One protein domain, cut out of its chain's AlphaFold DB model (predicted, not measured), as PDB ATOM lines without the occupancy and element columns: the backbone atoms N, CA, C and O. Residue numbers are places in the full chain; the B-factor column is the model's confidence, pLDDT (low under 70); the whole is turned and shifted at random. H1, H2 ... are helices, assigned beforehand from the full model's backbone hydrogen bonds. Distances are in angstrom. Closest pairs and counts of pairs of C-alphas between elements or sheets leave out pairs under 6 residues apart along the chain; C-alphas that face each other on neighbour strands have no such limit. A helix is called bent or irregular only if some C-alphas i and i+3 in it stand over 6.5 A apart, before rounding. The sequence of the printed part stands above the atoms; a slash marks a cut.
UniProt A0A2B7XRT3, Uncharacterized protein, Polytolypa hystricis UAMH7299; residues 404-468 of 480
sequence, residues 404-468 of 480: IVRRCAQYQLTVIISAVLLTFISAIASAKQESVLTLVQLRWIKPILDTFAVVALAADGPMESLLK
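What this domain is: This is residues 404 to 468 of the 480 residues of an uncharacterized protein of Polytolypa hystricis UAMH7299 (UniProt A0A2B7XRT3). A long helical hairpin: H1 and H2 run opposite ways and draw together where H1 begins and H2 ends, spreading apart like a narrow V toward the loop that joins them. Beyond the touching ends, a short tail leads to the small helix H3, and residues 463 to 468 stick out free, adding to the length. The printed part has 65 residues with three named helices, in the order H1, H2, H3, and no named strand; its class is all helix. It is only just extended, close to loose, with a radius of gyration of the C-alphas of 16.4 A and spans of 55 by 22 by 10 A.

How they stand to each other: H1, residues 404 to 429, is the longest helix, and it touches H2, residues 439 to 458. H1 touches H2 with residues 404 to 412 alone, and H2 touches H1 with residues 450 to 458 alone. The closest C-alphas of the two are those of Ile 404 and Ala 458, 6.2 A apart. The two helices form a hairpin, at a shallow tilt of 24 degrees, opposite ways, with centres 12.3 A apart. H3, residues 464 to 467, is apart from H1 and from H2. Every O i to N i+4 pair is within hydrogen-bond range in H1, and 14 of 16 are in H2; H3 is too short for such a pair.

Where its parts are: H1 measures 37.0 A from C-alpha 404 at (60.037, 85.803, 137.246) to C-alpha 429 at (42.370, 64.793, 112.380). H2 measures 28.5 A from first to last C-alpha and is neither bent nor irregular, but only just: C-alphas 444 and 447 are 6.4 A apart. H3 ends with C-alpha 467 at (56.965, 97.018, 147.219).

The domain as a whole: The two C-alphas farthest apart, those of Lys 432 and Lys 468, are 55.9 A from each other. The printed part has no cut. The link from H1 to H2 is short and that from H2 to H3 is tight. The mean pLDDT of the printed part is 84.0, and one residue, 431, is under 70.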
ATOM      1  N   ILE A 404      59.322  86.398 138.388       86.31
ATOM      2  CA  ILE A 404      60.037  85.803 137.246       86.31
ATOM      3  C   ILE A 404      59.798  84.292 137.213       86.31
ATOM      4  O   ILE A 404      59.432  83.756 136.170       86.31
ATOM      5  N   VAL A 405      59.934  83.607 138.353       87.06
ATOM      6  CA  VAL A 405      59.686  82.161 138.453       87.06
ATOM      7  C   VAL A 405      58.238  81.832 138.088       87.06
ATOM      8  O   VAL A 405      58.007  80.907 137.312       87.06
ATOM      9  N   ARG A 406      57.260  82.607 138.572       85.19
ATOM     10  CA  ARG A 406      55.841  82.407 138.240       85.19
ATOM     11  C   ARG A 406      55.562  82.602 136.749       85.19
ATOM     12  O   ARG A 406      54.916  81.753 136.139       85.19
ATOM     13  N   ARG A 407      56.075  83.679 136.145       86.00
ATOM     14  CA  ARG A 407      55.922  83.948 134.703       86.00
ATOM     15  C   ARG A 407      56.607  82.879 133.851       86.00
ATOM     16  O   ARG A 407      56.026  82.413 132.875       86.00
ATOM     17  N   CYS A 408      57.790  82.430 134.261       86.62
ATOM     18  CA  CYS A 408      58.506  81.333 133.618       86.62
ATOM     19  C   CYS A 408      57.713  80.021 133.682       86.62
ATOM     20  O   CYS A 408      57.559  79.346 132.666       86.62
ATOM     21  N   ALA A 409      57.163  79.676 134.849       87.69
ATOM     22  CA  ALA A 409      56.342  78.481 135.014       87.69
ATOM     23  C   ALA A 409      55.059  78.547 134.167       87.69
ATOM     24  O   ALA A 409      54.717  77.575 133.498       87.69
ATOM     25  N   GLN A 410      54.381  79.702 134.135       89.06
ATOM     26  CA  GLN A 410      53.192  79.913 133.307       89.06
ATOM     27  C   GLN A 410      53.507  79.773 131.812       89.06
ATOM     28  O   GLN A 410      52.759  79.117 131.081       89.06
ATOM     29  N   TYR A 411      54.627  80.341 131.357       87.94
ATOM     30  CA  TYR A 411      55.092  80.204 129.980       87.94
ATOM     31  C   TYR A 411      55.377  78.737 129.628       87.94
ATOM     32  O   TYR A 411      54.812  78.214 128.667       87.94
ATOM     33  N   GLN A 412      56.178  78.045 130.446       88.00
ATOM     34  CA  GLN A 412      56.523  76.638 130.228       88.00
ATOM     35  C   GLN A 412      55.280  75.746 130.203       88.00
ATOM     36  O   GLN A 412      55.149  74.897 129.320       88.00
ATOM     37  N   LEU A 413      54.336  75.963 131.121       89.69
ATOM     38  CA  LEU A 413      53.088  75.208 131.167       89.69
ATOM     39  C   LEU A 413      52.233  75.452 129.912       89.69
ATOM     40  O   LEU A 413      51.726  74.497 129.329       89.69
ATOM     41  N   THR A 414      52.124  76.699 129.450       90.31
ATOM     42  CA  THR A 414      51.353  77.054 128.242       90.31
ATOM     43  C   THR A 414      51.958  76.433 126.979       90.31
ATOM     44  O   THR A 414      51.232  75.908 126.132       90.31
ATOM     45  N   VAL A 415      53.289  76.427 126.857       87.19
ATOM     46  CA  VAL A 415      53.994  75.779 125.737       87.19
ATOM     47  C   VAL A 415      53.815  74.260 125.784       87.19
ATOM     48  O   VAL A 415      53.554  73.644 124.755       87.19
ATOM     49  N   ILE A 416      53.892  73.645 126.969       87.12
ATOM     50  CA  ILE A 416      53.673  72.200 127.127       87.12
ATOM     51  C   ILE A 416      52.233  71.825 126.759       87.12
ATOM     52  O   ILE A 416      52.032  70.916 125.958       87.12
ATOM     53  N   ILE A 417      51.235  72.533 127.298       91.88
ATOM     54  CA  ILE A 417      49.818  72.248 127.034       91.88
ATOM     55  C   ILE A 417      49.488  72.457 125.553       91.88
ATOM     56  O   ILE A 417      48.846  71.599 124.950       91.88
ATOM     57  N   SER A 418      49.950  73.553 124.941       90.12
ATOM     58  CA  SER A 418      49.691  73.823 123.521       90.12
ATOM     59  C   SER A 418      50.359  72.797 122.601       90.12
ATOM     60  O   SER A 418      49.714  72.319 121.671       90.12
ATOM     61  N   ALA A 419      51.597  72.380 122.893       86.31
ATOM     62  CA  ALA A 419      52.279  71.334 122.137       86.31
ATOM     63  C   ALA A 419      51.556  69.980 122.234       86.31
ATOM     64  O   ALA A 419      51.391  69.311 121.218       86.31
ATOM     65  N   VAL A 420      51.094  69.596 123.431       87.31
ATOM     66  CA  VAL A 420      50.335  68.350 123.646       87.31
ATOM     67  C   VAL A 420      48.974  68.395 122.948       87.31
ATOM     68  O   VAL A 420      48.590  67.430 122.295       87.31
ATOM     69  N   LEU A 421      48.247  69.511 123.041       90.94
ATOM     70  CA  LEU A 421      46.966  69.675 122.349       90.94
ATOM     71  C   LEU A 421      47.138  69.631 120.828       90.94
ATOM     72  O   LEU A 421      46.358  68.970 120.149       90.94
ATOM     73  N   LEU A 422      48.167  70.292 120.293       88.94
ATOM     74  CA  LEU A 422      48.440  70.315 118.858       88.94
ATOM     75  C   LEU A 422      48.762  68.917 118.322       88.94
ATOM     76  O   LEU A 422      48.210  68.518 117.297       88.94
ATOM     77  N   THR A 423      49.624  68.157 119.007       85.62
ATOM     78  CA  THR A 423      49.947  66.785 118.589       85.62
ATOM     79  C   THR A 423      48.742  65.861 118.709       85.62
ATOM     80  O   THR A 423      48.513  65.063 117.801       85.62
ATOM     81  N   PHE A 424      47.938  66.002 119.764       86.69
ATOM     82  CA  PHE A 424      46.734  65.203 119.978       86.69
ATOM     83  C   PHE A 424      45.653  65.467 118.919       86.69
ATOM     84  O   PHE A 424      45.186  64.532 118.269       86.69
ATOM     85  N   ILE A 425      45.292  66.735 118.686       89.94
ATOM     86  CA  ILE A 425      44.278  67.119 117.689       89.94
ATOM     87  C   ILE A 425      44.740  66.726 116.281       89.94
ATOM     88  O   ILE A 425      43.963  66.174 115.505       89.94
ATOM     89  N   SER A 426      46.017  66.955 115.961       86.81
ATOM     90  CA  SER A 426      46.593  66.573 114.672       86.81
ATOM     91  C   SER A 426      46.559  65.065 114.431       86.81
ATOM     92  O   SER A 426      46.307  64.650 113.302       86.81
ATOM     93  N   ALA A 427      46.829  64.251 115.454       85.88
ATOM     94  CA  ALA A 427      46.820  62.798 115.320       85.88
ATOM     95  C   ALA A 427      45.407  62.258 115.051       85.88
ATOM     96  O   ALA A 427      45.254  61.313 114.283       85.88
ATOM     97  N   ILE A 428      44.377  62.878 115.642       86.69
ATOM     98  CA  ILE A 428      42.970  62.508 115.418       86.69
ATOM     99  C   ILE A 428      42.475  62.986 114.047       86.69
ATOM    100  O   ILE A 428      41.750  62.264 113.369       86.69
ATOM    101  N   ALA A 429      42.846  64.199 113.630       84.38
ATOM    102  CA  ALA A 429      42.370  64.793 112.380       84.38
ATOM    103  C   ALA A 429      43.035  64.201 111.122       84.38
ATOM    104  O   ALA A 429      42.481  64.300 110.026       84.38
ATOM    105  N   SER A 430      44.225  63.610 111.250       81.06
ATOM    106  CA  SER A 430      44.970  63.065 110.114       81.06
ATOM    107  C   SER A 430      44.504  61.654 109.753       81.06
ATOM    108  O   SER A 430      44.554  60.738 110.571       81.06
ATOM    109  N   ALA A 431      44.155  61.441 108.480       69.62
ATOM    110  CA  ALA A 431      43.768  60.127 107.953       69.62
ATOM    111  C   ALA A 431      44.881  59.060 108.066       69.62
ATOM    112  O   ALA A 431      44.597  57.869 107.985       69.62
ATOM    113  N   LYS A 432      46.142  59.480 108.256       74.44
ATOM    114  CA  LYS A 432      47.308  58.596 108.434       74.44
ATOM    115  C   LYS A 432      47.711  58.383 109.901       74.44
ATOM    116  O   LYS A 432      48.707  57.716 110.143       74.44
ATOM    117  N   GLN A 433      46.984  58.962 110.868       71.81
ATOM    118  CA  GLN A 433      47.353  58.985 112.298       71.81
ATOM    119  C   GLN A 433      48.759  59.553 112.590       71.81
ATOM    120  O   GLN A 433      49.343  59.305 113.643       71.81
ATOM    121  N   GLU A 434      49.310  60.352 111.675       75.38
ATOM    122  CA  GLU A 434      50.611  60.998 111.848       75.38
ATOM    123  C   GLU A 434      50.440  62.351 112.553       75.38
ATOM    124  O   GLU A 434      49.610  63.175 112.156       75.38
ATOM    125  N   SER A 435      51.227  62.597 113.605       73.19
ATOM    126  CA  SER A 435      51.258  63.889 114.294       73.19
ATOM    127  C   SER A 435      52.082  64.916 113.512       73.19
ATOM    128  O   SER A 435      53.172  64.607 113.036       73.19
ATOM    129  N   VAL A 436      51.614  66.170 113.456       78.19
ATOM    130  CA  VAL A 436      52.316  67.302 112.809       78.19
ATOM    131  C   VAL A 436      53.747  67.504 113.328       78.19
ATOM    132  O   VAL A 436      54.622  67.910 112.568       78.19
ATOM    133  N   LEU A 437      54.004  67.210 114.606       79.94
ATOM    134  CA  LEU A 437      55.344  67.251 115.195       79.94
ATOM    135  C   LEU A 437      55.812  65.831 115.504       79.94
ATOM    136  O   LEU A 437      55.135  65.099 116.229       79.94
ATOM    137  N   THR A 438      56.983  65.446 114.998       81.62
ATOM    138  CA  THR A 438      57.605  64.161 115.355       81.62
ATOM    139  C   THR A 438      58.297  64.238 116.716       81.62
ATOM    140  O   THR A 438      58.770  65.294 117.145       81.62
ATOM    141  N   LEU A 439      58.421  63.089 117.391       81.00
ATOM    142  CA  LEU A 439      59.088  62.978 118.696       81.00
ATOM    143  C   LEU A 439      60.526  63.531 118.670       81.00
ATOM    144  O   LEU A 439      60.962  64.190 119.613       81.00
ATOM    145  N   VAL A 440      61.254  63.294 117.572       86.56
ATOM    146  CA  VAL A 440      62.634  63.770 117.394       86.56
ATOM    147  C   VAL A 440      62.679  65.295 117.255       86.56
ATOM    148  O   VAL A 440      63.520  65.931 117.886       86.56
ATOM    149  N   GLN A 441      61.750  65.899 116.503       85.06
ATOM    150  CA  GLN A 441      61.662  67.359 116.352       85.06
ATOM    151  C   GLN A 441      61.341  68.051 117.681       85.06
ATOM    152  O   GLN A 441      62.007  69.018 118.047       85.06
ATOM    153  N   LEU A 442      60.376  67.527 118.444       83.25
ATOM    154  CA  LEU A 442      60.024  68.047 119.771       83.25
ATOM    155  C   LEU A 442      61.203  67.989 120.746       83.25
ATOM    156  O   LEU A 442      61.441  68.951 121.475       83.25
ATOM    157  N   ARG A 443      61.976  66.897 120.729       84.44
ATOM    158  CA  ARG A 443      63.149  66.733 121.597       84.44
ATOM    159  C   ARG A 443      64.259  67.749 121.306       84.44
ATOM    160  O   ARG A 443      64.977  68.110 122.232       84.44
ATOM    161  N   TRP A 444      64.388  68.218 120.065       87.12
ATOM    162  CA  TRP A 444      65.386  69.221 119.674       87.12
ATOM    163  C   TRP A 444      64.906  70.664 119.844       87.12
ATOM    164  O   TRP A 444      65.652  71.499 120.348       87.12
ATOM    165  N   ILE A 445      63.667  70.969 119.457       84.75
ATOM    166  CA  ILE A 445      63.140  72.342 119.486       84.75
ATOM    167  C   ILE A 445      62.853  72.792 120.922       84.75
ATOM    168  O   ILE A 445      63.132  73.936 121.279       84.75
ATOM    169  N   LYS A 446      62.326  71.894 121.766       84.12
ATOM    170  CA  LYS A 446      61.865  72.243 123.114       84.12
ATOM    171  C   LYS A 446      62.973  72.799 124.023       84.12
ATOM    172  O   LYS A 446      62.770  73.884 124.557       84.12
ATOM    173  N   PRO A 447      64.139  72.142 124.192       87.06
ATOM    174  CA  PRO A 447      65.185  72.662 125.073       87.06
ATOM    175  C   PRO A 447      65.708  74.025 124.614       87.06
ATOM    176  O   PRO A 447      66.001  74.882 125.444       87.06
ATOM    177  N   ILE A 448      65.796  74.237 123.296       88.00
ATOM    178  CA  ILE A 448      66.248  75.499 122.706       88.00
ATOM    179  C   ILE A 448      65.255  76.614 123.046       88.00
ATOM    180  O   ILE A 448      65.649  77.632 123.616       88.00
ATOM    181  N   LEU A 449      63.968  76.401 122.758       86.31
ATOM    182  CA  LEU A 449      62.915  77.379 123.029       86.31
ATOM    183  C   LEU A 449      62.809  77.701 124.526       86.31
ATOM    184  O   LEU A 449      62.775  78.872 124.898       86.31
ATOM    185  N   ASP A 450      62.821  76.672 125.377       87.56
ATOM    186  CA  ASP A 450      62.715  76.830 126.828       87.56
ATOM    187  C   ASP A 450      63.918  77.621 127.385       87.56
ATOM    188  O   ASP A 450      63.736  78.511 128.214       87.56
ATOM    189  N   THR A 451      65.139  77.368 126.895       88.88
ATOM    190  CA  THR A 451      66.350  78.078 127.356       88.88
ATOM    191  C   THR A 451      66.303  79.562 127.002       88.88
ATOM    192  O   THR A 451      66.511  80.411 127.869       88.88
ATOM    193  N   PHE A 452      65.996  79.897 125.744       88.69
ATOM    194  CA  PHE A 452      65.931  81.296 125.313       88.69
ATOM    195  C   PHE A 452      64.792  82.059 125.993       88.69
ATOM    196  O   PHE A 452      64.980  83.213 126.378       88.69
ATOM    197  N   ALA A 453      63.642  81.416 126.204       85.31
ATOM    198  CA  ALA A 453      62.521  82.036 126.898       85.31
ATOM    199  C   ALA A 453      62.828  82.323 128.375       85.31
ATOM    200  O   ALA A 453      62.519  83.411 128.859       85.31
ATOM    201  N   VAL A 454      63.478  81.393 129.086       85.12
ATOM    202  CA  VAL A 454      63.900  81.603 130.484       85.12
ATOM    203  C   VAL A 454      64.872  82.777 130.580       85.12
ATOM    204  O   VAL A 454      64.706  83.630 131.448       85.12
ATOM    205  N   VAL A 455      65.858  82.851 129.680       87.69
ATOM    206  CA  VAL A 455      66.837  83.950 129.659       87.69
ATOM    207  C   VAL A 455      66.155  85.290 129.383       87.69
ATOM    208  O   VAL A 455      66.434  86.263 130.080       87.69
ATOM    209  N   ALA A 456      65.230  85.338 128.421       87.69
ATOM    210  CA  ALA A 456      64.475  86.550 128.113       87.69
ATOM    211  C   ALA A 456      63.625  87.020 129.306       87.69
ATOM    212  O   ALA A 456      63.632  88.202 129.634       87.69
ATOM    213  N   LEU A 457      62.946  86.100 129.999       84.44
ATOM    214  CA  LEU A 457      62.117  86.419 131.168       84.44
ATOM    215  C   LEU A 457      62.940  86.779 132.412       84.44
ATOM    216  O   LEU A 457      62.487  87.562 133.243       84.44
ATOM    217  N   ALA A 458      64.140  86.214 132.557       82.25
ATOM    218  CA  ALA A 458      65.047  86.534 133.655       82.25
ATOM    219  C   ALA A 458      65.720  87.908 133.494       82.25
ATOM    220  O   ALA A 458      66.193  88.466 134.483       82.25
ATOM    221  N   ALA A 459      65.760  88.448 132.271       83.38
ATOM    222  CA  ALA A 459      66.322  89.765 131.979       83.38
ATOM    223  C   ALA A 459      65.409  90.932 132.405       83.38
ATOM    224  O   ALA A 459      65.857  92.080 132.410       83.38
ATOM    225  N   ASP A 460      64.155  90.660 132.781       79.44
ATOM    226  CA  ASP A 460      63.231  91.684 133.263       79.44
ATOM    227  C   ASP A 460      63.744  92.340 134.555       79.44
ATOM    228  O   ASP A 460      63.987  91.690 135.576       79.44
ATOM    229  N   GLY A 461      63.861  93.669 134.518       75.44
ATOM    230  CA  GLY A 461      64.240  94.473 135.674       75.44
ATOM    231  C   GLY A 461      63.152  94.514 136.760       75.44
ATOM    232  O   GLY A 461      61.967  94.300 136.494       75.44
ATOM    233  N   PRO A 462      63.533  94.817 138.011       75.25
ATOM    234  CA  PRO A 462      62.592  94.868 139.119       75.25
ATOM    235  C   PRO A 462      61.723  96.143 139.072       75.25
ATOM    236  O   PRO A 462      62.225  97.241 138.838       75.25
ATOM    237  N   MET A 463      60.418  96.015 139.331       75.81
ATOM    238  CA  MET A 463      59.462  97.137 139.320       75.81
ATOM    239  C   MET A 463      59.113  97.608 140.737       75.81
ATOM    240  O   MET A 463      58.724  96.804 141.578       75.81
ATOM    241  N   GLU A 464      59.157  98.919 141.004       76.25
ATOM    242  CA  GLU A 464      58.849  99.494 142.333       76.25
ATOM    243  C   GLU A 464      57.426  99.195 142.839       76.25
ATOM    244  O   GLU A 464      57.175  99.188 144.048       76.25
ATOM    245  N   SER A 465      56.489  98.892 141.937       78.06
ATOM    246  CA  SER A 465      55.130  98.453 142.279       78.06
ATOM    247  C   SER A 465      55.117  97.211 143.180       78.06
ATOM    248  O   SER A 465      54.217  97.070 144.013       78.06
ATOM    249  N   LEU A 466      56.151  96.365 143.105       78.12
ATOM    250  CA  LEU A 466      56.290  95.151 143.911       78.12
ATOM    251  C   LEU A 466      56.422  95.428 145.409       78.12
ATOM    252  O   LEU A 466      56.089  94.562 146.218       78.12
ATOM    253  N   LEU A 467      56.858  96.626 145.808       78.12
ATOM    254  CA  LEU A 467      56.965  97.018 147.219       78.12
ATOM    255  C   LEU A 467      55.624  97.442 147.829       78.12
ATOM    256  O   LEU A 467      55.520  97.522 149.046       78.12
ATOM    257  N   LYS A 468      54.593  97.697 147.016       81.94
ATOM    258  CA  LYS A 468      53.256  98.092 147.497       81.94
ATOM    259  C   LYS A 468      52.308  96.905 147.680       81.94
ATOM    260  O   LYS A 468      51.242  97.046 148.271       81.94
TER     261      LYS A 468